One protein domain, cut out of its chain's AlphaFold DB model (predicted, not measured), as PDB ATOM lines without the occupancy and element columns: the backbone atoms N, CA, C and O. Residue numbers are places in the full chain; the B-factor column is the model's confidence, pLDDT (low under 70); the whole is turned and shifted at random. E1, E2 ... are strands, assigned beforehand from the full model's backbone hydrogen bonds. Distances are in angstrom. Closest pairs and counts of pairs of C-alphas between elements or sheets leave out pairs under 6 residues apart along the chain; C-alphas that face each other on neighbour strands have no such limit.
ATOM      1  N   SER A  55     -19.397  14.152 -15.612       79.31
ATOM      2  CA  SER A  55     -19.705  13.703 -14.262       79.31
ATOM      3  C   SER A  55     -21.204  13.729 -14.046       79.31
ATOM      4  O   SER A  55     -21.826  14.782 -14.143       79.31
ATOM      5  N   CYS A  56     -21.760  12.570 -13.709       88.00
ATOM      6  CA  CYS A  56     -23.113  12.440 -13.192       88.00
ATOM      7  C   CYS A  56     -23.080  12.677 -11.678       88.00
ATOM      8  O   CYS A  56     -22.884  11.753 -10.886       88.00
ATOM      9  N   ASN A  57     -23.203  13.941 -11.279       87.69
ATOM     10  CA  ASN A  57     -23.139  14.355  -9.883       87.69
ATOM     11  C   ASN A  57     -24.495  14.131  -9.206       87.69
ATOM     12  O   ASN A  57     -25.531  14.541  -9.727       87.69
ATOM     13  N   SER A  58     -24.496  13.498  -8.029       86.12
ATOM     14  CA  SER A  58     -25.724  13.308  -7.252       86.12
ATOM     15  C   SER A  58     -26.251  14.660  -6.754       86.12
ATOM     16  O   SER A  58     -25.580  15.354  -5.989       86.12
ATOM     17  N   SER A  59     -27.455  15.026  -7.196       79.19
ATOM     18  CA  SER A  59     -28.186  16.230  -6.771       79.19
ATOM     19  C   SER A  59     -29.184  15.945  -5.639       79.19
ATOM     20  O   SER A  59     -29.662  16.866  -4.975       79.19
ATOM     21  N   GLY A  60     -29.465  14.665  -5.389       80.38
ATOM     22  CA  GLY A  60     -30.347  14.159  -4.344       80.38
ATOM     23  C   GLY A  60     -30.253  12.635  -4.229       80.38
ATOM     24  O   GLY A  60     -29.494  11.990  -4.955       80.38
ATOM     25  N   VAL A  61     -31.030  12.039  -3.320       79.94
ATOM     26  CA  VAL A  61     -31.114  10.574  -3.197       79.94
ATOM     27  C   VAL A  61     -31.703  10.004  -4.488       79.94
ATOM     28  O   VAL A  61     -32.843  10.307  -4.821       79.94
ATOM     29  N   GLY A  62     -30.913   9.214  -5.218       84.12
ATOM     30  CA  GLY A  62     -31.305   8.628  -6.504       84.12
ATOM     31  C   GLY A  62     -31.297   9.593  -7.697       84.12
ATOM     32  O   GLY A  62     -31.509   9.146  -8.815       84.12
ATOM     33  N   THR A  63     -31.028  10.890  -7.520       91.69
ATOM     34  CA  THR A  63     -31.022  11.872  -8.626       91.69
ATOM     35  C   THR A  63     -29.601  12.272  -9.010       91.69
ATOM     36  O   THR A  63     -28.796  12.614  -8.141       91.69
ATOM     37  N   TYR A  64     -29.316  12.270 -10.312       93.94
ATOM     38  CA  TYR A  64     -28.020  12.554 -10.918       93.94
ATOM     39  C   TYR A  64     -28.170  13.586 -12.037       93.94
ATOM     40  O   TYR A  64     -29.006  13.430 -12.925       93.94
ATOM     41  N   VAL A  65     -27.326  14.616 -12.020       93.81
ATOM     42  CA  VAL A  65     -27.204  15.586 -13.116       93.81
ATOM     43  C   VAL A  65     -25.881  15.330 -13.827       93.81
ATOM     44  O   VAL A  65     -24.829  15.356 -13.187       93.81
ATOM     45  N   CYS A  66     -25.941  15.047 -15.125       94.12
ATOM     46  CA  CYS A  66     -24.791  14.683 -15.948       94.12
ATOM     47  C   CYS A  66     -24.378  15.846 -16.862       94.12
ATOM     48  O   CYS A  66     -25.173  16.331 -17.664       94.12
ATOM     49  N   GLU A  67     -23.127  16.288 -16.750       93.00
ATOM     50  CA  GLU A  67     -22.546  17.420 -17.491       93.00
ATOM     51  C   GLU A  67     -21.123  17.080 -17.960       93.00
ATOM     52  O   GLU A  67     -20.454  16.318 -17.265       93.00
ATOM     53  N   GLY A  68     -20.643  17.658 -19.071       89.44
ATOM     54  CA  GLY A  68     -19.260  17.515 -19.577       89.44
ATOM     55  C   GLY A  68     -19.026  16.357 -20.564       89.44
ATOM     56  O   GLY A  68     -19.947  15.619 -20.891       89.44
ATOM     57  N   GLU A  69     -17.783  16.175 -21.020       89.81
ATOM     58  CA  GLU A  69     -17.399  15.155 -22.018       89.81
ATOM     59  C   GLU A  69     -16.570  14.033 -21.368       89.81
ATOM     60  O   GLU A  69     -15.609  14.307 -20.641       89.81
ATOM     61  N   ASN A  70     -16.900  12.759 -21.595       86.31
ATOM     62  CA  ASN A  70     -16.157  11.623 -21.030       86.31
ATOM     63  C   ASN A  70     -15.741  10.601 -22.093       86.31
ATOM     64  O   ASN A  70     -16.454  10.345 -23.057       86.31
ATOM     65  N   HIS A  71     -14.584   9.981 -21.871       86.19
ATOM     66  CA  HIS A  71     -14.018   8.917 -22.709       86.19
ATOM     67  C   HIS A  71     -13.978   7.570 -21.972       86.19
ATOM     68  O   HIS A  71     -13.064   6.771 -22.173       86.19
ATOM     69  N   ALA A  72     -14.908   7.392 -21.036       86.44
ATOM     70  CA  ALA A  72     -15.096   6.201 -20.226       86.44
ATOM     71  C   ALA A  72     -16.596   6.025 -19.944       86.44
ATOM     72  O   ALA A  72     -17.266   7.009 -19.612       86.44
ATOM     73  N   GLY A  73     -17.109   4.802 -20.030       89.00
ATOM     74  CA  GLY A  73     -18.484   4.458 -19.690       89.00
ATOM     75  C   GLY A  73     -18.824   4.819 -18.240       89.00
ATOM     76  O   GLY A  73     -17.977   4.758 -17.341       89.00
ATOM     77  N   ILE A  74     -20.071   5.226 -18.002       91.94
ATOM     78  CA  ILE A  74     -20.566   5.592 -16.669       91.94
ATOM     79  C   ILE A  74     -21.553   4.530 -16.185       91.94
ATOM     80  O   ILE A  74     -22.518   4.211 -16.873       91.94
ATOM     81  N   ILE A  75     -21.342   4.024 -14.968       93.06
ATOM     82  CA  ILE A  75     -22.268   3.115 -14.283       93.06
ATOM     83  C   ILE A  75     -22.872   3.848 -13.086       93.06
ATOM     84  O   ILE A  75     -22.144   4.311 -12.205       93.06
ATOM     85  N   LEU A  76     -24.201   3.934 -13.044       94.25
ATOM     86  CA  LEU A  76     -24.971   4.449 -11.914       94.25
ATOM     87  C   LEU A  76     -25.745   3.300 -11.266       94.25
ATOM     88  O   LEU A  76     -26.307   2.446 -11.954       94.25
ATOM     89  N   SER A  77     -25.770   3.266  -9.933       92.88
ATOM     90  CA  SER A  77     -26.461   2.213  -9.185       92.88
ATOM     91  C   SER A  77     -27.142   2.746  -7.928       92.88
ATOM     92  O   SER A  77     -26.547   3.510  -7.168       92.88
ATOM     93  N   GLY A  78     -28.380   2.312  -7.700       90.00
ATOM     94  CA  GLY A  78     -29.243   2.743  -6.598       90.00
ATOM     95  C   GLY A  78     -30.613   2.067  -6.688       90.00
ATOM     96  O   GLY A  78     -30.884   1.386  -7.664       90.00
ATOM     97  N   THR A  79     -31.481   2.220  -5.686       90.19
ATOM     98  CA  THR A  79     -32.848   1.661  -5.757       90.19
ATOM     99  C   THR A  79     -33.661   2.379  -6.832       90.19
ATOM    100  O   THR A  79     -34.079   1.752  -7.802       90.19
ATOM    101  N   ASP A  80     -33.786   3.698  -6.684       93.00
ATOM    102  CA  ASP A  80     -34.328   4.603  -7.692       93.00
ATOM    103  C   ASP A  80     -33.181   5.390  -8.338       93.00
ATOM    104  O   ASP A  80     -32.214   5.765  -7.661       93.00
ATOM    105  N   ILE A  81     -33.284   5.640  -9.643       95.56
ATOM    106  CA  ILE A  81     -32.298   6.374 -10.444       95.56
ATOM    107  C   ILE A  81     -33.037   7.371 -11.342       95.56
ATOM    108  O   ILE A  81     -33.884   6.993 -12.142       95.56
ATOM    109  N   ALA A  82     -32.691   8.648 -11.264       96.88
ATOM    110  CA  ALA A  82     -33.170   9.690 -12.160       96.88
ATOM    111  C   ALA A  82     -31.977  10.460 -12.722       96.88
ATOM    112  O   ALA A  82     -31.218  11.060 -11.960       96.88
ATOM    113  N   VAL A  83     -31.803  10.416 -14.040       96.94
ATOM    114  CA  VAL A  83     -30.713  11.072 -14.768       96.94
ATOM    115  C   VAL A  83     -31.265  12.228 -15.589       96.94
ATOM    116  O   VAL A  83     -32.160  12.027 -16.407       96.94
ATOM    117  N   GLU A  84     -30.691  13.415 -15.413       95.88
ATOM    118  CA  GLU A  84     -30.927  14.587 -16.259       95.88
ATOM    119  C   GLU A  84     -29.600  15.037 -16.888       95.88
ATOM    120  O   GLU A  84     -28.606  15.235 -16.182       95.88
ATOM    121  N   THR A  85     -29.562  15.201 -18.210       95.06
ATOM    122  CA  THR A  85     -28.375  15.710 -18.914       95.06
ATOM    123  C   THR A  85     -28.357  17.237 -18.950       95.06
ATOM    124  O   THR A  85     -29.401  17.887 -18.985       95.06
ATOM    125  N   GLN A  86     -27.165  17.829 -18.983       93.81
ATOM    126  CA  GLN A  86     -26.949  19.256 -19.237       93.81
ATOM    127  C   GLN A  86     -26.389  19.493 -20.652       93.81
ATOM    128  O   GLN A  86     -25.808  18.582 -21.247       93.81
ATOM    129  N   PRO A  87     -26.518  20.713 -21.212       92.94
ATOM    130  CA  PRO A  87     -25.914  21.063 -22.495       92.94
ATOM    131  C   PRO A  87     -24.413  20.748 -22.545       92.94
ATOM    132  O   PRO A  87     -23.650  21.182 -21.682       92.94
ATOM    133  N   GLY A  88     -23.985  20.027 -23.583       89.00
ATOM    134  CA  GLY A  88     -22.593  19.594 -23.737       89.00
ATOM    135  C   GLY A  88     -22.223  18.332 -22.950       89.00
ATOM    136  O   GLY A  88     -21.037  18.045 -22.826       89.00
ATOM    137  N   PHE A  89     -23.201  17.589 -22.419       94.12
ATOM    138  CA  PHE A  89     -22.967  16.231 -21.935       94.12
ATOM    139  C   PHE A  89     -22.687  15.265 -23.102       94.12
ATOM    140  O   PHE A  89     -23.434  15.230 -24.084       94.12
ATOM    141  N   SER A  90     -21.624  14.470 -22.993       93.00
ATOM    142  CA  SER A  90     -21.334  13.374 -23.921       93.00
ATOM    143  C   SER A  90     -20.510  12.261 -23.274       93.00
ATOM    144  O   SER A  90     -19.698  12.486 -22.369       93.00
ATOM    145  N   ILE A  91     -20.697  11.043 -23.777       91.56
ATOM    146  CA  ILE A  91     -19.837   9.893 -23.512       91.56
ATOM    147  C   ILE A  91     -19.415   9.304 -24.858       91.56
ATOM    148  O   ILE A  91     -20.252   9.023 -25.710       91.56
ATOM    149  N   THR A  92     -18.114   9.089 -25.027       88.44
ATOM    150  CA  THR A  92     -17.533   8.350 -26.150       88.44
ATOM    151  C   THR A  92     -16.650   7.242 -25.587       88.44
ATOM    152  O   THR A  92     -15.466   7.467 -25.339       88.44
ATOM    153  N   GLU A  93     -17.223   6.063 -25.350       83.31
ATOM    154  CA  GLU A  93     -16.513   4.878 -24.856       83.31
ATOM    155  C   GLU A  93     -15.776   4.178 -26.018       83.31
ATOM    156  O   GLU A  93     -16.416   3.617 -26.912       83.31
ATOM    157  N   PRO A  94     -14.428   4.206 -26.064       77.25
ATOM    158  CA  PRO A  94     -13.674   3.576 -27.146       77.25
ATOM    159  C   PRO A  94     -13.569   2.047 -27.010       77.25
ATOM    160  O   PRO A  94     -13.182   1.383 -27.976       77.25
ATOM    161  N   GLY A  95     -13.857   1.484 -25.837       69.31
ATOM    162  CA  GLY A  95     -13.810   0.060 -25.529       69.31
ATOM    163  C   GLY A  95     -15.017  -0.705 -26.069       69.31
ATOM    164  O   GLY A  95     -16.164  -0.399 -25.769       69.31
ATOM    165  N   GLY A  96     -14.755  -1.775 -26.821       68.75
ATOM    166  CA  GLY A  96     -15.798  -2.567 -27.482       68.75
ATOM    167  C   GLY A  96     -16.581  -3.532 -26.580       68.75
ATOM    168  O   GLY A  96     -17.039  -4.551 -27.085       68.75
ATOM    169  N   ALA A  97     -16.665  -3.277 -25.271       76.81
ATOM    170  CA  ALA A  97     -17.275  -4.189 -24.293       76.81
ATOM    171  C   ALA A  97     -18.208  -3.505 -23.280       76.81
ATOM    172  O   ALA A  97     -19.149  -4.147 -22.820       76.81
ATOM    173  N   ASP A  98     -17.972  -2.233 -22.948       84.25
ATOM    174  CA  ASP A  98     -18.736  -1.513 -21.928       84.25
ATOM    175  C   ASP A  98     -19.777  -0.569 -22.573       84.25
ATOM    176  O   ASP A  98     -19.463   0.123 -23.553       84.25
ATOM    177  N   PRO A  99     -21.023  -0.515 -22.056       90.44
ATOM    178  CA  PRO A  99     -22.013   0.470 -22.485       90.44
ATOM    179  C   PRO A  99     -21.561   1.903 -22.190       90.44
ATOM    180  O   PRO A  99     -20.883   2.148 -21.189       90.44
ATOM    181  N   ALA A 100     -21.995   2.875 -22.999       92.81
ATOM    182  CA  ALA A 100     -21.655   4.278 -22.740       92.81
ATOM    183  C   ALA A 100     -22.287   4.769 -21.418       92.81
ATOM    184  O   ALA A 100     -21.595   5.335 -20.568       92.81
ATOM    185  N   LEU A 101     -23.572   4.477 -21.187       94.62
ATOM    186  CA  LEU A 101     -24.246   4.702 -19.903       94.62
ATOM    187  C   LEU A 101     -24.961   3.428 -19.430       94.62
ATOM    188  O   LEU A 101     -25.734   2.832 -20.175       94.62
ATOM    189  N   SER A 102     -24.730   3.029 -18.178       95.75
ATOM    190  CA  SER A 102     -25.396   1.901 -17.513       95.75
ATOM    191  C   SER A 102     -26.164   2.359 -16.273       95.75
ATOM    192  O   SER A 102     -25.575   2.943 -15.362       95.75
ATOM    193  N   LEU A 103     -27.461   2.052 -16.205       97.06
ATOM    194  CA  LEU A 103     -28.337   2.343 -15.064       97.06
ATOM    195  C   LEU A 103     -28.787   1.022 -14.422       97.06
ATOM    196  O   LEU A 103     -29.540   0.266 -15.031       97.06
ATOM    197  N   ILE A 104     -28.314   0.729 -13.208       96.19
ATOM    198  CA  ILE A 104     -28.556  -0.553 -12.523       96.19
ATOM    199  C   ILE A 104     -29.330  -0.305 -11.227       96.19
ATOM    200  O   ILE A 104     -28.757   0.182 -10.249       96.19
ATOM    201  N   GLY A 105     -30.617  -0.649 -11.198       93.00
ATOM    202  CA  GLY A 105     -31.479  -0.393 -10.047       93.00
ATOM    203  C   GLY A 105     -32.510  -1.463  -9.713       93.00
ATOM    204  O   GLY A 105     -32.429  -2.610 -10.157       93.00
ATOM    205  N   SER A 106     -33.438  -1.086  -8.836       91.25
ATOM    206  CA  SER A 106     -34.442  -1.977  -8.246       91.25
ATOM    207  C   SER A 106     -35.672  -1.169  -7.802       91.25
ATOM    208  O   SER A 106     -36.026  -1.163  -6.619       91.25
ATOM    209  N   GLY A 107     -36.265  -0.413  -8.726       92.19
ATOM    210  CA  GLY A 107     -37.291   0.589  -8.425       92.19
ATOM    211  C   GLY A 107     -37.696   1.414  -9.647       92.19
ATOM    212  O   GLY A 107     -38.001   0.863 -10.712       92.19
ATOM    213  N   ALA A 108     -37.722   2.737  -9.501       95.44
ATOM    214  CA  ALA A 108     -37.973   3.676 -10.592       95.44
ATOM    215  C   ALA A 108     -36.661   4.142 -11.243       95.44
ATOM    216  O   ALA A 108     -35.819   4.756 -10.588       95.44
ATOM    217  N   ILE A 109     -36.500   3.895 -12.544       98.06
ATOM    218  CA  ILE A 109     -35.378   4.386 -13.351       98.06
ATOM    219  C   ILE A 109     -35.894   5.403 -14.374       98.06
ATOM    220  O   ILE A 109     -36.888   5.168 -15.058       98.06
ATOM    221  N   SER A 110     -35.213   6.536 -14.514       97.75
ATOM    222  CA  SER A 110     -35.512   7.530 -15.545       97.75
ATOM    223  C   SER A 110     -34.258   8.149 -16.156       97.75
ATOM    224  O   SER A 110     -33.273   8.406 -15.460       97.75
ATOM    225  N   TYR A 111     -34.313   8.393 -17.465       97.94
ATOM    226  CA  TYR A 111     -33.295   9.095 -18.245       97.94
ATOM    227  C   TYR A 111     -33.972  10.198 -19.064       97.94
ATOM    228  O   TYR A 111     -34.770   9.905 -19.955       97.94
ATOM    229  N   LEU A 112     -33.662  11.455 -18.746       97.25
ATOM    230  CA  LEU A 112     -34.162  12.644 -19.429       97.25
ATOM    231  C   LEU A 112     -33.009  13.382 -20.114       97.25
ATOM    232  O   LEU A 112     -32.109  13.913 -19.462       97.25
ATOM    233  N   ASP A 113     -33.078  13.466 -21.439       96.00
ATOM    234  CA  ASP A 113     -32.051  14.084 -22.267       96.00
ATOM    235  C   ASP A 113     -32.661  14.964 -23.356       96.00
ATOM    236  O   ASP A 113     -32.974  14.538 -24.467       96.00
ATOM    237  N   THR A 114     -32.835  16.238 -23.020       93.06
ATOM    238  CA  THR A 114     -33.350  17.258 -23.947       93.06
ATOM    239  C   THR A 114     -32.235  18.000 -24.692       93.06
ATOM    240  O   THR A 114     -32.515  18.915 -25.472       93.06
ATOM    241  N   ASN A 115     -30.976  17.601 -24.483       93.25
ATOM    242  CA  ASN A 115     -29.784  18.347 -24.885       93.25
ATOM    243  C   ASN A 115     -29.015  17.728 -26.060       93.25
ATOM    244  O   ASN A 115     -27.957  18.245 -26.420       93.25
ATOM    245  N   ARG A 116     -29.560  16.677 -26.692       92.00
ATOM    246  CA  ARG A 116     -28.914  15.922 -27.779       92.00
ATOM    247  C   ARG A 116     -27.557  15.333 -27.380       92.00
ATOM    248  O   ARG A 116     -26.590  15.432 -28.136       92.00
ATOM    249  N   SER A 117     -27.484  14.768 -26.177       93.12
ATOM    250  CA  SER A 117     -26.256  14.176 -25.643       93.12
ATOM    251  C   SER A 117     -25.808  12.977 -26.482       93.12
ATOM    252  O   SER A 117     -26.602  12.089 -26.787       93.12
ATOM    253  N   ALA A 118     -24.523  12.928 -26.834       92.19
ATOM    254  CA  ALA A 118     -23.950  11.789 -27.547       92.19
ATOM    255  C   ALA A 118     -23.616  10.659 -26.560       92.19
ATOM    256  O   ALA A 118     -22.909  10.888 -25.577       92.19
ATOM    257  N   LEU A 119     -24.120   9.452 -26.828       92.56
ATOM    258  CA  LEU A 119     -23.825   8.222 -26.086       92.56
ATOM    259  C   LEU A 119     -23.181   7.211 -27.043       92.56
ATOM    260  O   LEU A 119     -23.812   6.249 -27.482       92.56
ATOM    261  N   ASP A 120     -21.929   7.458 -27.406       88.88
ATOM    262  CA  ASP A 120     -21.198   6.658 -28.384       88.88
ATOM    263  C   ASP A 120     -20.411   5.535 -27.689       88.88
ATOM    264  O   ASP A 120     -19.667   5.777 -26.737       88.88
ATOM    265  N   THR A 121     -20.534   4.303 -28.186       86.81
ATOM    266  CA  THR A 121     -19.698   3.150 -27.796       86.81
ATOM    267  C   THR A 121     -19.338   2.329 -29.030       86.81
ATOM    268  O   THR A 121     -20.135   2.216 -29.967       86.81
ATOM    269  N   THR A 122     -18.130   1.761 -29.051       78.25
ATOM    270  CA  THR A 122     -17.593   1.025 -30.209       78.25
ATOM    271  C   THR A 122     -18.021  -0.439 -30.288       78.25
ATOM    272  O   THR A 122     -17.725  -1.083 -31.297       78.25
ATOM    273  N   GLY A 123     -18.697  -0.993 -29.272       70.31
ATOM    274  CA  GLY A 123     -19.090  -2.406 -29.340       70.31
ATOM    275  C   GLY A 123     -20.173  -2.936 -28.404       70.31
ATOM    276  O   GLY A 123     -20.597  -4.070 -28.625       70.31
ATOM    277  N   ALA A 124     -20.633  -2.157 -27.424       84.00
ATOM    278  CA  ALA A 124     -21.769  -2.505 -26.568       84.00
ATOM    279  C   ALA A 124     -22.999  -1.638 -26.907       84.00
ATOM    280  O   ALA A 124     -23.099  -1.111 -28.019       84.00
ATOM    281  N   ASP A 125     -23.920  -1.486 -25.955       91.06
ATOM    282  CA  ASP A 125     -25.125  -0.669 -26.103       91.06
ATOM    283  C   ASP A 125     -24.873   0.797 -25.688       91.06
ATOM    284  O   ASP A 125     -24.127   1.068 -24.743       91.06
ATOM    285  N   SER A 126     -25.491   1.775 -26.354       94.00
ATOM    286  CA  SER A 126     -25.348   3.193 -25.964       94.00
ATOM    287  C   SER A 126     -25.948   3.470 -24.581       94.00
ATOM    288  O   SER A 126     -25.372   4.211 -23.782       94.00
ATOM    289  N   LEU A 127     -27.097   2.858 -24.284       95.56
ATOM    290  CA  LEU A 127     -27.752   2.920 -22.979       95.56
ATOM    291  C   LEU A 127     -28.174   1.515 -22.544       95.56
ATOM    292  O   LEU A 127     -29.022   0.883 -23.172       95.56
ATOM    293  N   TYR A 128     -27.599   1.055 -21.437       96.25
ATOM    294  CA  TYR A 128     -27.952  -0.195 -20.780       96.25
ATOM    295  C   TYR A 128     -28.750   0.091 -19.504       96.25
ATOM    296  O   TYR A 128     -28.335   0.896 -18.668       96.25
ATOM    297  N   ILE A 129     -29.889  -0.575 -19.330       97.94
ATOM    298  CA  ILE A 129     -30.701  -0.494 -18.114       97.94
ATOM    299  C   ILE A 129     -30.956  -1.899 -17.577       97.94
ATOM    300  O   ILE A 129     -31.450  -2.776 -18.286       97.94
ATOM    301  N   GLN A 130     -30.679  -2.088 -16.291       97.38
ATOM    302  CA  GLN A 130     -31.054  -3.278 -15.540       97.38
ATOM    303  C   GLN A 130     -31.885  -2.857 -14.328       97.38
ATOM    304  O   GLN A 130     -31.429  -2.056 -13.516       97.38
ATOM    305  N   ASN A 131     -33.097  -3.390 -14.199       95.56
ATOM    306  CA  ASN A 131     -34.008  -3.070 -13.102       95.56
ATOM    307  C   ASN A 131     -34.629  -4.361 -12.549       95.56
ATOM    308  O   ASN A 131     -35.400  -5.016 -13.248       95.56
ATOM    309  N   ASP A 132     -34.272  -4.757 -11.327       92.25
ATOM    310  CA  ASP A 132     -34.729  -6.018 -10.720       92.25
ATOM    311  C   ASP A 132     -35.353  -5.767  -9.338       92.25
ATOM    312  O   ASP A 132     -34.657  -5.505  -8.357       92.25
ATOM    313  N   THR A 133     -36.682  -5.882  -9.256       83.81
ATOM    314  CA  THR A 133     -37.448  -5.943  -8.003       83.81
ATOM    315  C   THR A 133     -37.985  -7.352  -7.748       83.81
ATOM    316  O   THR A 133     -39.163  -7.547  -7.463       83.81
ATOM    317  N   SER A 134     -37.127  -8.374  -7.796       75.88
ATOM    318  CA  SER A 134     -37.487  -9.779  -7.509       75.88
ATOM    319  C   SER A 134     -38.123 -10.050  -6.131       75.88
ATOM    320  O   SER A 134     -38.564 -11.173  -5.871       75.88
ATOM    321  N   MET A 135     -38.226  -9.052  -5.244       80.00
ATOM    322  CA  MET A 135     -39.077  -9.111  -4.055       80.00
ATOM    323  C   MET A 135     -40.556  -8.909  -4.415       80.00
ATOM    324  O   MET A 135     -40.957  -7.856  -4.907       80.00
ATOM    325  N   ALA A 136     -41.385  -9.905  -4.094       79.38
ATOM    326  CA  ALA A 136     -42.829  -9.861  -4.315       79.38
ATOM    327  C   ALA A 136     -43.480  -8.594  -3.719       79.38
ATOM    328  O   ALA A 136     -43.215  -8.226  -2.571       79.38
ATOM    329  N   GLY A 137     -44.362  -7.955  -4.491       80.06
ATOM    330  CA  GLY A 137     -45.056  -6.723  -4.105       80.06
ATOM    331  C   GLY A 137     -44.306  -5.421  -4.411       80.06
ATOM    332  O   GLY A 137     -44.782  -4.361  -4.013       80.06
ATOM    333  N   GLN A 138     -43.159  -5.469  -5.099       88.38
ATOM    334  CA  GLN A 138     -42.423  -4.280  -5.545       88.38
ATOM    335  C   GLN A 138     -42.482  -4.124  -7.067       88.38
ATOM    336  O   GLN A 138     -42.020  -5.000  -7.797       88.38
ATOM    337  N   SER A 139     -43.022  -2.997  -7.532       91.62
ATOM    338  CA  SER A 139     -43.125  -2.668  -8.957       91.62
ATOM    339  C   SER A 139     -41.842  -2.037  -9.505       91.62
ATOM    340  O   SER A 139     -41.130  -1.341  -8.780       91.62
ATOM    341  N   THR A 140     -41.593  -2.215 -10.802       94.00
ATOM    342  CA  THR A 140     -40.550  -1.502 -11.560       94.00
ATOM    343  C   THR A 140     -41.176  -0.439 -12.453       94.00
ATOM    344  O   THR A 140     -42.264  -0.625 -13.003       94.00
ATOM    345  N   SER A 141     -40.465   0.670 -12.650       96.81
ATOM    346  CA  SER A 141     -40.767   1.596 -13.742       96.81
ATOM    347  C   SER A 141     -39.490   2.067 -14.427       96.81
ATOM    348  O   SER A 141     -38.472   2.274 -13.768       96.81
ATOM    349  N   ILE A 142     -39.539   2.207 -15.749       98.44
ATOM    350  CA  ILE A 142     -38.452   2.733 -16.575       98.44
ATOM    351  C   ILE A 142     -39.046   3.795 -17.500       98.44
ATOM    352  O   ILE A 142     -39.999   3.510 -18.221       98.44
ATOM    353  N   ASN A 143     -38.500   5.010 -17.483       98.44
ATOM    354  CA  ASN A 143     -38.910   6.094 -18.377       98.44
ATOM    355  C   ASN A 143     -37.696   6.707 -19.092       98.44
ATOM    356  O   ASN A 143     -36.821   7.287 -18.448       98.44
ATOM    357  N   ILE A 144     -37.642   6.592 -20.415       98.38
ATOM    358  CA  ILE A 144     -36.579   7.159 -21.250       98.38
ATOM    359  C   ILE A 144     -37.194   8.243 -22.128       98.38
ATOM    360  O   ILE A 144     -38.018   7.943 -22.985       98.38
ATOM    361  N   GLN A 145     -36.758   9.489 -21.970       98.00
ATOM    362  CA  GLN A 145     -37.150  10.594 -22.840       98.00
ATOM    363  C   GLN A 145     -35.902  11.256 -23.424       98.00
ATOM    364  O   GLN A 145     -35.103  11.835 -22.685       98.00
ATOM    365  N   SER A 146     -35.734  11.210 -24.749       95.69
ATOM    366  CA  SER A 146     -34.602  11.874 -25.407       95.69
ATOM    367  C   SER A 146     -34.918  12.441 -26.796       95.69
ATOM    368  O   SER A 146     -35.792  11.972 -27.531       95.69
ATOM    369  N   ASN A 147     -34.186  13.496 -27.158       92.88
ATOM    370  CA  ASN A 147     -34.138  14.061 -28.510       92.88
ATOM    371  C   ASN A 147     -32.806  13.808 -29.240       92.88
ATOM    372  O   ASN A 147     -32.568  14.388 -30.306       92.88
ATOM    373  N   SER A 148     -31.959  12.956 -28.661       90.81
ATOM    374  CA  SER A 148     -30.696  12.468 -29.216       90.81
ATOM    375  C   SER A 148     -30.929  11.374 -30.252       90.81
ATOM    376  O   SER A 148     -31.872  10.592 -30.150       90.81
ATOM    377  N   SER A 149     -30.038  11.288 -31.240       92.44
ATOM    378  CA  SER A 149     -29.872  10.060 -32.021       92.44
ATOM    379  C   SER A 149     -28.936   9.125 -31.264       92.44
ATOM    380  O   SER A 149     -27.934   9.582 -30.715       92.44
ATOM    381  N   ILE A 150     -29.260   7.837 -31.217       93.31
ATOM    382  CA  ILE A 150     -28.550   6.849 -30.397       93.31
ATOM    383  C   ILE A 150     -27.971   5.781 -31.330       93.31
ATOM    384  O   ILE A 150     -28.715   5.044 -31.975       93.31
ATOM    385  N   GLY A 151     -26.640   5.755 -31.450       89.19
ATOM    386  CA  GLY A 151     -25.928   5.036 -32.516       89.19
ATOM    387  C   GLY A 151     -25.697   3.540 -32.285       89.19
ATOM    388  O   GLY A 151     -25.572   2.803 -33.262       89.19
ATOM    389  N   SER A 152     -25.658   3.099 -31.025       91.31
ATOM    390  CA  SER A 152     -25.377   1.708 -30.642       91.31
ATOM    391  C   SER A 152     -26.510   1.079 -29.821       91.31
ATOM    392  O   SER A 152     -26.283   0.128 -29.087       91.31
ATOM    393  N   GLY A 153     -27.732   1.594 -29.948       94.25
ATOM    394  CA  GLY A 153     -28.946   0.986 -29.402       94.25
ATOM    395  C   GLY A 153     -29.179   1.156 -27.897       94.25
ATOM    396  O   GLY A 153     -28.369   1.723 -27.158       94.25
ATOM    397  N   ILE A 154     -30.338   0.674 -27.444       96.38
ATOM    398  CA  ILE A 154     -30.753   0.645 -26.034       96.38
ATOM    399  C   ILE A 154     -31.095  -0.794 -25.645       96.38
ATOM    400  O   ILE A 154     -31.835  -1.471 -26.359       96.38
ATOM    401  N   ASN A 155     -30.611  -1.234 -24.486       96.50
ATOM    402  CA  ASN A 155     -30.839  -2.572 -23.947       96.50
ATOM    403  C   ASN A 155     -31.438  -2.479 -22.540       96.50
ATOM    404  O   ASN A 155     -30.844  -1.876 -21.646       96.50
ATOM    405  N   ILE A 156     -32.623  -3.056 -22.348       98.25
ATOM    406  CA  ILE A 156     -33.383  -2.996 -21.099       98.25
ATOM    407  C   ILE A 156     -33.691  -4.406 -20.605       98.25
ATOM    408  O   ILE A 156     -34.384  -5.175 -21.269       98.25
ATOM    409  N   ASN A 157     -33.235  -4.711 -19.393       97.69
ATOM    410  CA  ASN A 157     -33.519  -5.953 -18.684       97.69
ATOM    411  C   ASN A 157     -34.299  -5.622 -17.410       97.69
ATOM    412  O   ASN A 157     -33.740  -5.092 -16.448       97.69
ATOM    413  N   ASN A 158     -35.597  -5.906 -17.419       96.94
ATOM    414  CA  ASN A 158     -36.538  -5.531 -16.373       96.94
ATOM    415  C   ASN A 158     -37.193  -6.768 -15.740       96.94
ATOM    416  O   ASN A 158     -37.670  -7.674 -16.427       96.94
ATOM    417  N   ARG A 159     -37.255  -6.804 -14.412       96.31
ATOM    418  CA  ARG A 159     -37.921  -7.870 -13.667       96.31
ATOM    419  C   ARG A 159     -38.677  -7.294 -12.487       96.31
ATOM    420  O   ARG A 159     -38.071  -6.677 -11.617       96.31
ATOM    421  N   SER A 160     -39.978  -7.562 -12.429       96.31
ATOM    422  CA  SER A 160     -40.862  -7.051 -11.387       96.31
ATOM    423  C   SER A 160     -41.490  -8.139 -10.526       96.31
ATOM    424  O   SER A 160     -42.098  -9.076 -11.040       96.31
ATOM    425  N   GLY A 161     -41.412  -7.969  -9.207       94.75
ATOM    426  CA  GLY A 161     -42.173  -8.739  -8.220       94.75
ATOM    427  C   GLY A 161     -43.623  -8.265  -8.043       94.75
ATOM    428  O   GLY A 161     -44.352  -8.835  -7.227       94.75
ATOM    429  N   ALA A 162     -44.038  -7.219  -8.761       95.12
ATOM    430  CA  ALA A 162     -45.422  -6.770  -8.905       95.12
ATOM    431  C   ALA A 162     -45.649  -6.316 -10.358       95.12
ATOM    432  O   ALA A 162     -45.436  -7.122 -11.259       95.12
ATOM    433  N   ASP A 163     -46.053  -5.067 -10.605       96.56
ATOM    434  CA  ASP A 163     -46.268  -4.529 -11.958       96.56
ATOM    435  C   ASP A 163     -44.964  -3.999 -12.586       96.56
ATOM    436  O   ASP A 163     -44.063  -3.540 -11.880       96.56
ATOM    437  N   ALA A 164     -44.863  -4.015 -13.912       97.25
ATOM    438  CA  ALA A 164     -43.786  -3.406 -14.689       97.25
ATOM    439  C   ALA A 164     -44.338  -2.382 -15.691       97.25
ATOM    440  O   ALA A 164     -45.289  -2.666 -16.422       97.25
ATOM    441  N   ALA A 165     -43.702  -1.214 -15.770       97.88
ATOM    442  CA  ALA A 165     -44.001  -0.199 -16.779       97.88
ATOM    443  C   ALA A 165     -42.714   0.307 -17.444       97.88
ATOM    444  O   ALA A 165     -41.803   0.771 -16.759       97.88
ATOM    445  N   ILE A 166     -42.648   0.249 -18.774       98.69
ATOM    446  CA  ILE A 166     -41.541   0.789 -19.572       98.69
ATOM    447  C   ILE A 166     -42.114   1.791 -20.575       98.69
ATOM    448  O   ILE A 166     -42.896   1.427 -21.452       98.69
ATOM    449  N   GLN A 167     -41.712   3.053 -20.449       98.56
ATOM    450  CA  GLN A 167     -42.043   4.126 -21.380       98.56
ATOM    451  C   GLN A 167     -40.767   4.630 -22.057       98.56
ATOM    452  O   GLN A 167     -39.756   4.873 -21.395       98.56
ATOM    453  N   ILE A 168     -40.811   4.771 -23.380       98.56
ATOM    454  CA  ILE A 168     -39.703   5.279 -24.191       98.56
ATOM    455  C   ILE A 168     -40.263   6.287 -25.193       98.56
ATOM    456  O   ILE A 168     -41.017   5.911 -26.083       98.56
ATOM    457  N   ASP A 169     -39.863   7.549 -25.061       98.12
ATOM    458  CA  ASP A 169     -40.209   8.654 -25.954       98.12
ATOM    459  C   ASP A 169     -38.923   9.207 -26.599       98.12
ATOM    460  O   ASP A 169     -38.216  10.044 -26.027       98.12
ATOM    461  N   LEU A 170     -38.602   8.719 -27.802       96.44
ATOM    462  CA  LEU A 170     -37.395   9.071 -28.553       96.44
ATOM    463  C   LEU A 170     -37.747   9.779 -29.860       96.44
ATOM    464  O   LEU A 170     -38.329   9.201 -30.772       96.44
ATOM    465  N   SER A 171     -37.341  11.045 -29.954       94.75
ATOM    466  CA  SER A 171     -37.564  11.897 -31.137       94.75
ATOM    467  C   SER A 171     -36.355  11.992 -32.077       94.75
ATOM    468  O   SER A 171     -36.385  12.753 -33.044       94.75
ATOM    469  N   GLY A 172     -35.292  11.237 -31.794       91.81
ATOM    470  CA  GLY A 172     -34.175  11.005 -32.706       91.81
ATOM    471  C   GLY A 172     -34.123   9.547 -33.158       91.81
ATOM    472  O   GLY A 172     -34.692   8.664 -32.518       91.81
ATOM    473  N   THR A 173     -33.421   9.297 -34.264       93.06
ATOM    474  CA  THR A 173     -33.220   7.950 -34.813       93.06
ATOM    475  C   THR A 173     -32.444   7.056 -33.846       93.06
ATOM    476  O   THR A 173     -31.440   7.476 -33.260       93.06
ATOM    477  N   LEU A 174     -32.889   5.808 -33.721       95.75
ATOM    478  CA  LEU A 174     -32.266   4.779 -32.899       95.75
ATOM    479  C   LEU A 174     -31.652   3.711 -33.815       95.75
ATOM    480  O   LEU A 174     -32.327   3.200 -34.709       95.75
ATOM    481  N   SER A 175     -30.370   3.393 -33.624       94.12
ATOM    482  CA  SER A 175     -29.614   2.501 -34.508       94.12
ATOM    483  C   SER A 175     -29.022   1.304 -33.770       94.12
ATOM    484  O   SER A 175     -28.427   1.468 -32.709       94.12
ATOM    485  N   GLY A 176     -29.137   0.111 -34.358       88.38
ATOM    486  CA  GLY A 176     -28.408  -1.085 -33.930       88.38
ATOM    487  C   GLY A 176     -26.941  -1.035 -34.366       88.38
ATOM    488  O   GLY A 176     -26.619  -0.463 -35.413       88.38
ATOM    489  N   ASN A 177     -26.044  -1.635 -33.579       83.12
ATOM    490  CA  ASN A 177     -24.600  -1.630 -33.846       83.12
ATOM    491  C   ASN A 177     -24.179  -2.750 -34.829       83.12
ATOM    492  O   ASN A 177     -24.907  -3.716 -35.055       83.12
ATOM    493  N   GLN A 178     -22.973  -2.663 -35.398       72.50
ATOM    494  CA  GLN A 178     -22.456  -3.674 -36.345       72.50
ATOM    495  C   GLN A 178     -22.095  -5.025 -35.694       72.50
ATOM    496  O   GLN A 178     -21.817  -5.985 -36.407       72.50
ATOM    497  N   ASN A 179     -22.124  -5.127 -34.361       70.38
ATOM    498  CA  ASN A 179     -21.888  -6.379 -33.633       70.38
ATOM    499  C   ASN A 179     -23.166  -7.224 -33.478       70.38
ATOM    500  O   ASN A 179     -23.107  -8.311 -32.905       70.38
ATOM    501  N   GLY A 180     -24.309  -6.740 -33.978       69.56
ATOM    502  CA  GLY A 180     -25.592  -7.425 -33.868       69.56
ATOM    503  C   GLY A 180     -26.368  -7.118 -32.584       69.56
ATOM    504  O   GLY A 180     -27.181  -7.946 -32.179       69.56
ATOM    505  N   SER A 181     -26.171  -5.955 -31.946       82.00
ATOM    506  CA  SER A 181     -27.195  -5.412 -31.034       82.00
ATOM    507  C   SER A 181     -28.358  -4.835 -31.842       82.00
ATOM    508  O   SER A 181     -28.146  -4.094 -32.805       82.00
ATOM    509  N   ALA A 182     -29.588  -5.112 -31.409       93.06
ATOM    510  CA  ALA A 182     -30.767  -4.401 -31.894       93.06
ATOM    511  C   ALA A 182     -30.708  -2.910 -31.529       93.06
ATOM    512  O   ALA A 182     -30.140  -2.531 -30.506       93.06
ATOM    513  N   ALA A 183     -31.338  -2.068 -32.347       96.44
ATOM    514  CA  ALA A 183     -31.544  -0.658 -32.050       96.44
ATOM    515  C   ALA A 183     -32.301  -0.496 -30.718       96.44
ATOM    516  O   ALA A 183     -31.948   0.345 -29.895       96.44
ATOM    517  N   LEU A 184     -33.283  -1.361 -30.462       97.62
ATOM    518  CA  LEU A 184     -33.944  -1.482 -29.168       97.62
ATOM    519  C   LEU A 184     -34.108  -2.954 -28.782       97.62
ATOM    520  O   LEU A 184     -34.717  -3.723 -29.522       97.62
ATOM    521  N   SER A 185     -33.594  -3.332 -27.614       97.25
ATOM    522  CA  SER A 185     -33.788  -4.644 -26.996       97.25
ATOM    523  C   SER A 185     -34.443  -4.469 -25.627       97.25
ATOM    524  O   SER A 185     -33.907  -3.772 -24.765       97.25
ATOM    525  N   ILE A 186     -35.615  -5.068 -25.421       98.31
ATOM    526  CA  ILE A 186     -36.359  -5.009 -24.157       98.31
ATOM    527  C   ILE A 186     -36.750  -6.421 -23.742       98.31
ATOM    528  O   ILE A 186     -37.460  -7.113 -24.466       98.31
ATOM    529  N   HIS A 187     -36.349  -6.812 -22.537       98.00
ATOM    530  CA  HIS A 187     -36.790  -8.028 -21.871       98.00
ATOM    531  C   HIS A 187     -37.438  -7.639 -20.541       98.00
ATOM    532  O   HIS A 187     -36.743  -7.194 -19.628       98.00
ATOM    533  N   SER A 188     -38.759  -7.793 -20.420       97.62
ATOM    534  CA  SER A 188     -39.499  -7.562 -19.174       97.62
ATOM    535  C   SER A 188     -40.285  -8.791 -18.746       97.62
ATOM    536  O   SER A 188     -40.905  -9.463 -19.568       97.62
ATOM    537  N   SER A 189     -40.307  -9.038 -17.439       96.44
ATOM    538  CA  SER A 189     -41.232  -9.977 -16.800       96.44
ATOM    539  C   SER A 189     -41.823  -9.364 -15.534       96.44
ATOM    540  O   SER A 189     -41.109  -8.699 -14.775       96.44
ATOM    541  N   ALA A 190     -43.112  -9.594 -15.295       96.75
ATOM    542  CA  ALA A 190     -43.832  -9.106 -14.124       96.75
ATOM    543  C   ALA A 190     -44.715 -10.197 -13.504       96.75
ATOM    544  O   ALA A 190     -45.324 -11.004 -14.209       96.75
ATOM    545  N   GLU A 191     -44.822 -10.203 -12.173       96.12
ATOM    546  CA  GLU A 191     -45.828 -11.022 -11.482       96.12
ATOM    547  C   GLU A 191     -47.250 -10.491 -11.747       96.12
ATOM    548  O   GLU A 191     -48.171 -11.275 -11.978       96.12
ATOM    549  N   GLY A 192     -47.416  -9.163 -11.731       95.81
ATOM    550  CA  GLY A 192     -48.649  -8.442 -12.057       95.81
ATOM    551  C   GLY A 192     -48.748  -8.110 -13.547       95.81
ATOM    552  O   GLY A 192     -48.526  -8.975 -14.389       95.81
ATOM    553  N   ASN A 193     -49.093  -6.865 -13.871       97.38
ATOM    554  CA  ASN A 193     -49.147  -6.354 -15.244       97.38
ATOM    555  C   ASN A 193     -47.740  -6.044 -15.780       97.38
ATOM    556  O   ASN A 193     -46.886  -5.588 -15.023       97.38
ATOM    557  N   SER A 194     -47.516  -6.179 -17.089       97.88
ATOM    558  CA  SER A 194     -46.286  -5.705 -17.748       97.88
ATOM    559  C   SER A 194     -46.622  -4.905 -19.007       97.88
ATOM    560  O   SER A 194     -47.230  -5.431 -19.943       97.88
ATOM    561  N   ALA A 195     -46.266  -3.617 -19.022       97.94
ATOM    562  CA  ALA A 195     -46.708  -2.661 -20.036       97.94
ATOM    563  C   ALA A 195     -45.550  -1.887 -20.689       97.94
ATOM    564  O   ALA A 195     -44.785  -1.213 -19.997       97.94
ATOM    565  N   PHE A 196     -45.470  -1.922 -22.022       97.94
ATOM    566  CA  PHE A 196     -44.565  -1.109 -22.840       97.94
ATOM    567  C   PHE A 196     -45.338  -0.022 -23.595       97.94
ATOM    568  O   PHE A 196     -46.387  -0.292 -24.189       97.94
ATOM    569  N   ILE A 197     -44.794   1.195 -23.612       98.50
ATOM    570  CA  ILE A 197     -45.254   2.320 -24.435       98.50
ATOM    571  C   ILE A 197     -44.027   2.922 -25.123       98.50
ATOM    572  O   ILE A 197     -43.242   3.625 -24.488       98.50
ATOM    573  N   LEU A 198     -43.844   2.612 -26.407       98.62
ATOM    574  CA  LEU A 198     -42.683   3.026 -27.195       98.62
ATOM    575  C   LEU A 198     -43.128   4.000 -28.297       98.62
ATOM    576  O   LEU A 198     -43.825   3.594 -29.226       98.62
ATOM    577  N   ASN A 199     -42.712   5.262 -28.210       98.50
ATOM    578  CA  ASN A 199     -42.852   6.270 -29.260       98.50
ATOM    579  C   ASN A 199     -41.459   6.608 -29.797       98.50
ATOM    580  O   ASN A 199     -40.644   7.207 -29.094       98.50
ATOM    581  N   LEU A 200     -41.177   6.209 -31.033       98.12
ATOM    582  CA  LEU A 200     -39.852   6.281 -31.646       98.12
ATOM    583  C   LEU A 200     -39.939   7.027 -32.986       98.12
ATOM    584  O   LEU A 200     -40.941   6.919 -33.692       98.12
ATOM    585  N   ASP A 201     -38.892   7.755 -33.367       97.31
ATOM    586  CA  ASP A 201     -38.831   8.404 -34.683       97.31
ATOM    587  C   ASP A 201     -38.625   7.379 -35.813       97.31
ATOM    588  O   ASP A 201     -39.524   7.154 -36.621       97.31
ATOM    589  N   ALA A 202     -37.461   6.727 -35.849       97.44
ATOM    590  CA  ALA A 202     -37.073   5.753 -36.872       97.44
ATOM    591  C   ALA A 202     -36.083   4.725 -36.304       97.44
ATOM    592  O   ALA A 202     -35.346   5.035 -35.360       97.44
ATOM    593  N   LEU A 203     -36.036   3.531 -36.909       97.81
ATOM    594  CA  LEU A 203     -35.084   2.468 -36.564       97.81
ATOM    595  C   LEU A 203     -34.118   2.194 -37.724       97.81
ATOM    596  O   LEU A 203     -34.547   2.041 -38.869       97.81
ATOM    597  N   SER A 204     -32.824   2.093 -37.418       95.62
ATOM    598  CA  SER A 204     -31.759   1.843 -38.400       95.62
ATOM    599  C   SER A 204     -30.668   0.891 -37.888       95.62
ATOM    600  O   SER A 204     -30.721   0.409 -36.758       95.62
ATOM    601  N   GLY A 205     -29.654   0.616 -38.713       92.81
ATOM    602  CA  GLY A 205     -28.505  -0.212 -38.332       92.81
ATOM    603  C   GLY A 205     -28.707  -1.694 -38.644       92.81
ATOM    604  O   GLY A 205     -29.334  -2.032 -39.645       92.81
ATOM    605  N   SER A 206     -28.148  -2.581 -37.819       91.31
ATOM    606  CA  SER A 206     -28.156  -4.028 -38.080       91.31
ATOM    607  C   SER A 206     -29.516  -4.684 -37.815       91.31
ATOM    608  O   SER A 206     -30.038  -5.380 -38.675       91.31
ATOM    609  N   MET A 207     -30.128  -4.461 -36.655       94.00
ATOM    610  CA  MET A 207     -31.461  -4.971 -36.307       94.00
ATOM    611  C   MET A 207     -32.284  -3.863 -35.658       94.00
ATOM    612  O   MET A 207     -31.725  -3.010 -34.972       94.00
ATOM    613  N   GLY A 208     -33.602  -3.875 -35.853       96.88
ATOM    614  CA  GLY A 208     -34.492  -2.840 -35.326       96.88
ATOM    615  C   GLY A 208     -34.907  -3.107 -33.882       96.88
ATOM    616  O   GLY A 208     -34.229  -2.686 -32.947       96.88
ATOM    617  N   LEU A 209     -36.039  -3.783 -33.695       97.81
ATOM    618  CA  LEU A 209     -36.655  -4.013 -32.388       97.81
ATOM    619  C   LEU A 209     -36.630  -5.493 -31.989       97.81
ATOM    620  O   LEU A 209     -37.058  -6.360 -32.747       97.81
ATOM    621  N   GLN A 210     -36.224  -5.765 -30.753       97.31
ATOM    622  CA  GLN A 210     -36.440  -7.030 -30.055       97.31
ATOM    623  C   GLN A 210     -37.187  -6.742 -28.751       97.31
ATOM    624  O   GLN A 210     -36.712  -5.986 -27.906       97.31
ATOM    625  N   SER A 211     -38.376  -7.315 -28.594       97.94
ATOM    626  CA  SER A 211     -39.269  -7.047 -27.466       97.94
ATOM    627  C   SER A 211     -39.796  -8.356 -26.895       97.94
ATOM    628  O   SER A 211     -40.494  -9.088 -27.590       97.94
ATOM    629  N   TYR A 212     -39.513  -8.629 -25.625       98.56
ATOM    630  CA  TYR A 212     -40.086  -9.724 -24.849       98.56
ATOM    631  C   TYR A 212     -40.808  -9.162 -23.622       98.56
ATOM    632  O   TYR A 212     -40.188  -8.508 -22.780       98.56
ATOM    633  N   ASN A 213     -42.111  -9.422 -23.523       98.44
ATOM    634  CA  ASN A 213     -42.978  -8.932 -22.457       98.44
ATOM    635  C   ASN A 213     -43.781 -10.087 -21.836       98.44
ATOM    636  O   ASN A 213     -44.656 -10.646 -22.498       98.44
ATOM    637  N   ASP A 214     -43.500 -10.433 -20.579       97.69
ATOM    638  CA  ASP A 214     -44.177 -11.504 -19.830       97.69
ATOM    639  C   ASP A 214     -44.997 -10.952 -18.651       97.69
ATOM    640  O   ASP A 214     -44.491 -10.193 -17.818       97.69
ATOM    641  N   SER A 215     -46.261 -11.368 -18.568       97.69
ATOM    642  CA  SER A 215     -47.191 -11.082 -17.470       97.69
ATOM    643  C   SER A 215     -47.718 -12.387 -16.878       97.69
ATOM    644  O   SER A 215     -48.421 -13.156 -17.544       97.69
ATOM    645  N   ARG A 216     -47.418 -12.644 -15.602       95.19
ATOM    646  CA  ARG A 216     -47.775 -13.910 -14.937       95.19
ATOM    647  C   ARG A 216     -49.202 -13.962 -14.411       95.19
ATOM    648  O   ARG A 216     -49.764 -15.051 -14.328       95.19
ATOM    649  N   SER A 217     -49.786 -12.825 -14.039       94.88
ATOM    650  CA  SER A 217     -51.164 -12.781 -13.521       94.88
ATOM    651  C   SER A 217     -51.980 -11.549 -13.921       94.88
ATOM    652  O   SER A 217     -53.192 -11.562 -13.723       94.88
ATOM    653  N   GLY A 218     -51.368 -10.521 -14.521       95.00
ATOM    654  CA  GLY A 218     -52.069  -9.345 -15.042       95.00
ATOM    655  C   GLY A 218     -52.169  -9.319 -16.571       95.00
ATOM    656  O   GLY A 218     -52.090 -10.351 -17.247       95.00
ATOM    657  N   ILE A 219     -52.281  -8.112 -17.118       97.19
ATOM    658  CA  ILE A 219     -52.276  -7.804 -18.551       97.19
ATOM    659  C   ILE A 219     -50.826  -7.678 -19.059       97.19
ATOM    660  O   ILE A 219     -50.024  -6.942 -18.478       97.19
ATOM    661  N   ALA A 220     -50.502  -8.323 -20.183       98.25
ATOM    662  CA  ALA A 220     -49.291  -8.027 -20.961       98.25
ATOM    663  C   ALA A 220     -49.648  -7.043 -22.082       98.25
ATOM    664  O   ALA A 220     -50.412  -7.392 -22.979       98.25
ATOM    665  N   THR A 221     -49.123  -5.819 -22.064       98.44
ATOM    666  CA  THR A 221     -49.395  -4.805 -23.101       98.44
ATOM    667  C   THR A 221     -48.110  -4.339 -23.771       98.44
ATOM    668  O   THR A 221     -47.229  -3.822 -23.096       98.44
ATOM    669  N   THR A 222     -48.037  -4.421 -25.097       98.75
ATOM    670  CA  THR A 222     -46.953  -3.841 -25.900       98.75
ATOM    671  C   THR A 222     -47.526  -2.845 -26.909       98.75
ATOM    672  O   THR A 222     -48.115  -3.240 -27.913       98.75
ATOM    673  N   ASN A 223     -47.360  -1.546 -26.645       98.81
ATOM    674  CA  ASN A 223     -47.744  -0.467 -27.558       98.81
ATOM    675  C   ASN A 223     -46.499   0.140 -28.207       98.81
ATOM    676  O   ASN A 223     -45.625   0.656 -27.509       98.81
ATOM    677  N   ILE A 224     -46.433   0.099 -29.535       98.81
ATOM    678  CA  ILE A 224     -45.294   0.554 -30.332       98.81
ATOM    679  C   ILE A 224     -45.799   1.487 -31.432       98.81
ATOM    680  O   ILE A 224     -46.719   1.160 -32.187       98.81
ATOM    681  N   ASN A 225     -45.178   2.654 -31.524       98.62
ATOM    682  CA  ASN A 225     -45.455   3.674 -32.518       98.62
ATOM    683  C   ASN A 225     -44.127   4.220 -33.055       98.62
ATOM    684  O   ASN A 225     -43.405   4.919 -32.345       98.62
ATOM    685  N   ILE A 226     -43.804   3.878 -34.301       98.44
ATOM    686  CA  ILE A 226     -42.613   4.346 -35.011       98.44
ATOM    687  C   ILE A 226     -43.091   5.320 -36.090       98.44
ATOM    688  O   ILE A 226     -43.806   4.930 -37.009       98.44
ATOM    689  N   VAL A 227     -42.746   6.601 -35.952       97.44
ATOM    690  CA  VAL A 227     -43.308   7.693 -36.773       97.44
ATOM    691  C   VAL A 227     -42.871   7.601 -38.238       97.44
ATOM    692  O   VAL A 227     -43.622   7.966 -39.146       97.44
ATOM    693  N   ASN A 228     -41.651   7.127 -38.471       97.75
ATOM    694  CA  ASN A 228     -41.058   6.936 -39.782       97.75
ATOM    695  C   ASN A 228     -40.747   5.444 -40.014       97.75
ATOM    696  O   ASN A 228     -41.533   4.562 -39.659       97.75
ATOM    697  N   ASP A 229     -39.647   5.163 -40.703       97.69
ATOM    698  CA  ASP A 229     -39.366   3.861 -41.291       97.69
ATOM    699  C   ASP A 229     -38.498   2.992 -40.357       97.69
ATOM    700  O   ASP A 229     -37.656   3.495 -39.603       97.69
ATOM    701  N   ILE A 230     -38.680   1.673 -40.438       98.31
ATOM    702  CA  ILE A 230     -37.700   0.677 -39.997       98.31
ATOM    703  C   ILE A 230     -36.889   0.288 -41.230       98.31
ATOM    704  O   ILE A 230     -37.412  -0.357 -42.138       98.31
ATOM    705  N   ASN A 231     -35.620   0.684 -41.271       96.94
ATOM    706  CA  ASN A 231     -34.716   0.394 -42.381       96.94
ATOM    707  C   ASN A 231     -33.405  -0.168 -41.829       96.94
ATOM    708  O   ASN A 231     -32.494   0.586 -41.473       96.94
ATOM    709  N   VAL A 232     -33.346  -1.492 -41.706       95.44
ATOM    710  CA  VAL A 232     -32.268  -2.212 -41.018       95.44
ATOM    711  C   VAL A 232     -31.734  -3.341 -41.884       95.44
ATOM    712  O   VAL A 232     -32.443  -3.866 -42.734       95.44
ATOM    713  N   GLU A 233     -30.477  -3.716 -41.669       93.00
ATOM    714  CA  GLU A 233     -29.806  -4.740 -42.469       93.00
ATOM    715  C   GLU A 233     -30.478  -6.109 -42.289       93.00
ATOM    716  O   GLU A 233     -30.950  -6.677 -43.258       93.00
ATOM    717  N   TYR A 234     -30.605  -6.621 -41.065       92.50
ATOM    718  CA  TYR A 234     -31.019  -8.002 -40.810       92.50
ATOM    719  C   TYR A 234     -32.525  -8.154 -40.567       92.50
ATOM    720  O   TYR A 234     -33.247  -8.559 -41.475       92.50
ATOM    721  N   SER A 235     -33.009  -7.865 -39.353       93.81
ATOM    722  CA  SER A 235     -34.409  -8.094 -38.958       93.81
ATOM    723  C   SER A 235     -35.043  -6.850 -38.340       93.81
ATOM    724  O   SER A 235     -34.425  -6.171 -37.513       93.81
ATOM    725  N   GLY A 236     -36.273  -6.557 -38.767       96.62
ATOM    726  CA  GLY A 236     -36.973  -5.298 -38.523       96.62
ATOM    727  C   GLY A 236     -37.541  -5.207 -37.115       96.62
ATOM    728  O   GLY A 236     -37.073  -4.402 -36.310       96.62
ATOM    729  N   ALA A 237     -38.538  -6.031 -36.800       97.88
ATOM    730  CA  ALA A 237     -39.100  -6.115 -35.457       97.88
ATOM    731  C   ALA A 237     -39.496  -7.551 -35.090       97.88
ATOM    732  O   ALA A 237     -40.246  -8.199 -35.815       97.88
ATOM    733  N   SER A 238     -39.036  -8.013 -33.927       98.00
ATOM    734  CA  SER A 238     -39.452  -9.259 -33.283       98.00
ATOM    735  C   SER A 238     -40.113  -8.936 -31.945       98.00
ATOM    736  O   SER A 238     -39.479  -8.365 -31.052       98.00
ATOM    737  N   ILE A 239     -41.402  -9.251 -31.820       98.75
ATOM    738  CA  ILE A 239     -42.232  -8.900 -30.664       98.75
ATOM    739  C   ILE A 239     -42.848 -10.175 -30.095       98.75
ATOM    740  O   ILE A 239     -43.601 -10.867 -30.773       98.75
ATOM    741  N   ASN A 240     -42.557 -10.464 -28.833       98.62
ATOM    742  CA  ASN A 240     -43.141 -11.547 -28.061       98.62
ATOM    743  C   ASN A 240     -43.862 -10.956 -26.840       98.62
ATOM    744  O   ASN A 240     -43.240 -10.306 -25.999       98.62
ATOM    745  N   ASN A 241     -45.174 -11.165 -26.764       98.44
ATOM    746  CA  ASN A 241     -46.039 -10.698 -25.687       98.44
ATOM    747  C   ASN A 241     -46.803 -11.910 -25.133       98.44
ATOM    748  O   ASN A 241     -47.623 -12.515 -25.827       98.44
ATOM    749  N   THR A 242     -46.502 -12.295 -23.896       98.00
ATOM    750  CA  THR A 242     -47.038 -13.495 -23.245       98.00
ATOM    751  C   THR A 242     -47.813 -13.100 -21.990       98.00
ATOM    752  O   THR A 242     -47.276 -12.458 -21.088       98.00
ATOM    753  N   GLY A 243     -49.088 -13.483 -21.928       96.06
ATOM    754  CA  GLY A 243     -49.955 -13.293 -20.767       96.06
ATOM    755  C   GLY A 243     -50.421 -14.623 -20.178       96.06
ATOM    756  O   GLY A 243     -50.837 -15.524 -20.897       96.06
ATOM    757  N   ASN A 244     -50.399 -14.752 -18.855       93.88
ATOM    758  CA  ASN A 244     -50.953 -15.919 -18.155       93.88
ATOM    759  C   ASN A 244     -52.203 -15.584 -17.318       93.88
ATOM    760  O   ASN A 244     -52.856 -16.495 -16.813       93.88
ATOM    761  N   GLY A 245     -52.527 -14.293 -17.173       91.38
ATOM    762  CA  GLY A 245     -53.648 -13.779 -16.385       91.38
ATOM    763  C   GLY A 245     -54.788 -13.219 -17.234       91.38
ATOM    764  O   GLY A 245     -55.629 -13.966 -17.717       91.38
ATOM    765  N   GLU A 246     -54.843 -11.893 -17.372       93.50
ATOM    766  CA  GLU A 246     -55.938 -11.204 -18.067       93.50
ATOM    767  C   GLU A 246     -55.726 -11.193 -19.593       93.50
ATOM    768  O   GLU A 246     -55.725 -12.243 -20.217       93.50
ATOM    769  N   THR A 247     -55.565 -10.035 -20.242       95.94
ATOM    770  CA  THR A 247     -55.439  -9.940 -21.713       95.94
ATOM    771  C   THR A 247     -53.982  -9.739 -22.148       95.94
ATOM    772  O   THR A 247     -53.192  -9.119 -21.440       95.94
ATOM    773  N   SER A 248     -53.620 -10.256 -23.323       98.25
ATOM    774  CA  SER A 248     -52.327 -10.029 -23.976       98.25
ATOM    775  C   SER A 248     -52.545  -9.152 -25.214       98.25
ATOM    776  O   SER A 248     -53.243  -9.551 -26.146       98.25
ATOM    777  N   ILE A 249     -52.029  -7.922 -25.203       98.81
ATOM    778  CA  ILE A 249     -52.316  -6.875 -26.196       98.81
ATOM    779  C   ILE A 249     -51.028  -6.438 -26.894       98.81
ATOM    780  O   ILE A 249     -50.098  -5.971 -26.237       98.81
ATOM    781  N   ILE A 250     -51.015  -6.485 -28.225       98.88
ATOM    782  CA  ILE A 250     -50.005  -5.835 -29.066       98.88
ATOM    783  C   ILE A 250     -50.690  -4.792 -29.947       98.88
ATOM    784  O   ILE A 250     -51.642  -5.102 -30.663       98.88
ATOM    785  N   ASN A 251     -50.172  -3.565 -29.942       98.88
ATOM    786  CA  ASN A 251     -50.489  -2.541 -30.934       98.88
ATOM    787  C   ASN A 251     -49.177  -2.056 -31.557       98.88
ATOM    788  O   ASN A 251     -48.333  -1.511 -30.848       98.88
ATOM    789  N   PHE A 252     -49.004  -2.242 -32.864       98.88
ATOM    790  CA  PHE A 252     -47.793  -1.860 -33.590       98.88
ATOM    791  C   PHE A 252     -48.122  -0.950 -34.770       98.88
ATOM    792  O   PHE A 252     -48.926  -1.311 -35.633       98.88
ATOM    793  N   ASN A 253     -47.461   0.206 -34.822       98.75
ATOM    794  CA  ASN A 253     -47.574   1.168 -35.912       98.75
ATOM    795  C   ASN A 253     -46.181   1.522 -36.443       98.75
ATOM    796  O   ASN A 253     -45.270   1.790 -35.656       98.75
TER     797      ASN A 253
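This is residues 55 to 253 of the 552 residues of an uncharacterized protein of Yersinia pestis bv. Antiqua (strain Nepal516) (UniProt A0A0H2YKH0). The chain is wound in stacked turns, a solenoid whose two broad walls are sheets face to face, E1 E2 E4 E7 E10 E12 E14 E17 E20 and E3 E6 E9 E11 E13 E16 E19. Short strands E5 and E8, and further along E15 and E18, lie on a narrow third side between these walls, and E1 is at one end of the stack. The printed part has 199 residues with no named helix and 20 named strands, E1 to E20 along the chain; the class is all strand. In the strand orders written above, the first sheet is mixed and the second parallel. The whole is compact, with a radius of gyration of the C-alphas of 16.0 A and spans of 47 by 41 by 27 A.

E1, residues 55 to 60, begins at C-alpha 55 (-19.705, 13.703, -14.262). Then come E2, 63 to 67; E3, 74 to 77; E4, 81 to 85; E5, 90 to 93; E6, 101 to 105; E7, 108 to 113; E8, 118 to 121; E9, 127 to 133; E10, 140 to 146, 20.2 A long; E11, 154 to 160; and E12, 164 to 170. E13, 182 to 190, is 22.6 A long. E14, 194 to 200; E15, 203 to 205; and E16, 207 to 215, 25.3 A long, follow. Last are E17, 220 to 226; E18, 229 to 232; E19, 237 to 243; and E20, 248 to 253, ending at C-alpha 253 (-47.574, 1.168, -35.912).

E1 and E2 form a hairpin, antiparallel at 149 degrees, with N 57 and O 65 2.9 A apart, within hydrogen-bond range. From E2 to the edge strand E20 the neighbours are parallel; between E14 and E17, N 198 and O 223 are 2.9 A apart. This sheet is twisted. It and the sheet from E3 to E19 form a sandwich, two sheets face to face, their best planes 16 degrees apart. In the second sheet E13 and E16 are parallel, with N 186 and O 210 at 2.9 A. The closest C-alphas of E17 and E19, Ala 220 and Gly 243, are 5.3 A apart. E5 and E8 are parallel, with N 91 and O 118 at 2.9 A. E14 runs on into E15 at 77 degrees, and E17 into E18 at 96 degrees. E15 and E18 are parallel, with N 231 and O 203 at 3.0 A.

The two C-alphas farthest apart, Glu 69 and Glu 246, are 46.9 A apart. The printed part has no cut, and the link from E12 to E13, 11 residues, is long. Mean pLDDT of the printed part is 93.0; residues 95, 96 and 180 are under 70.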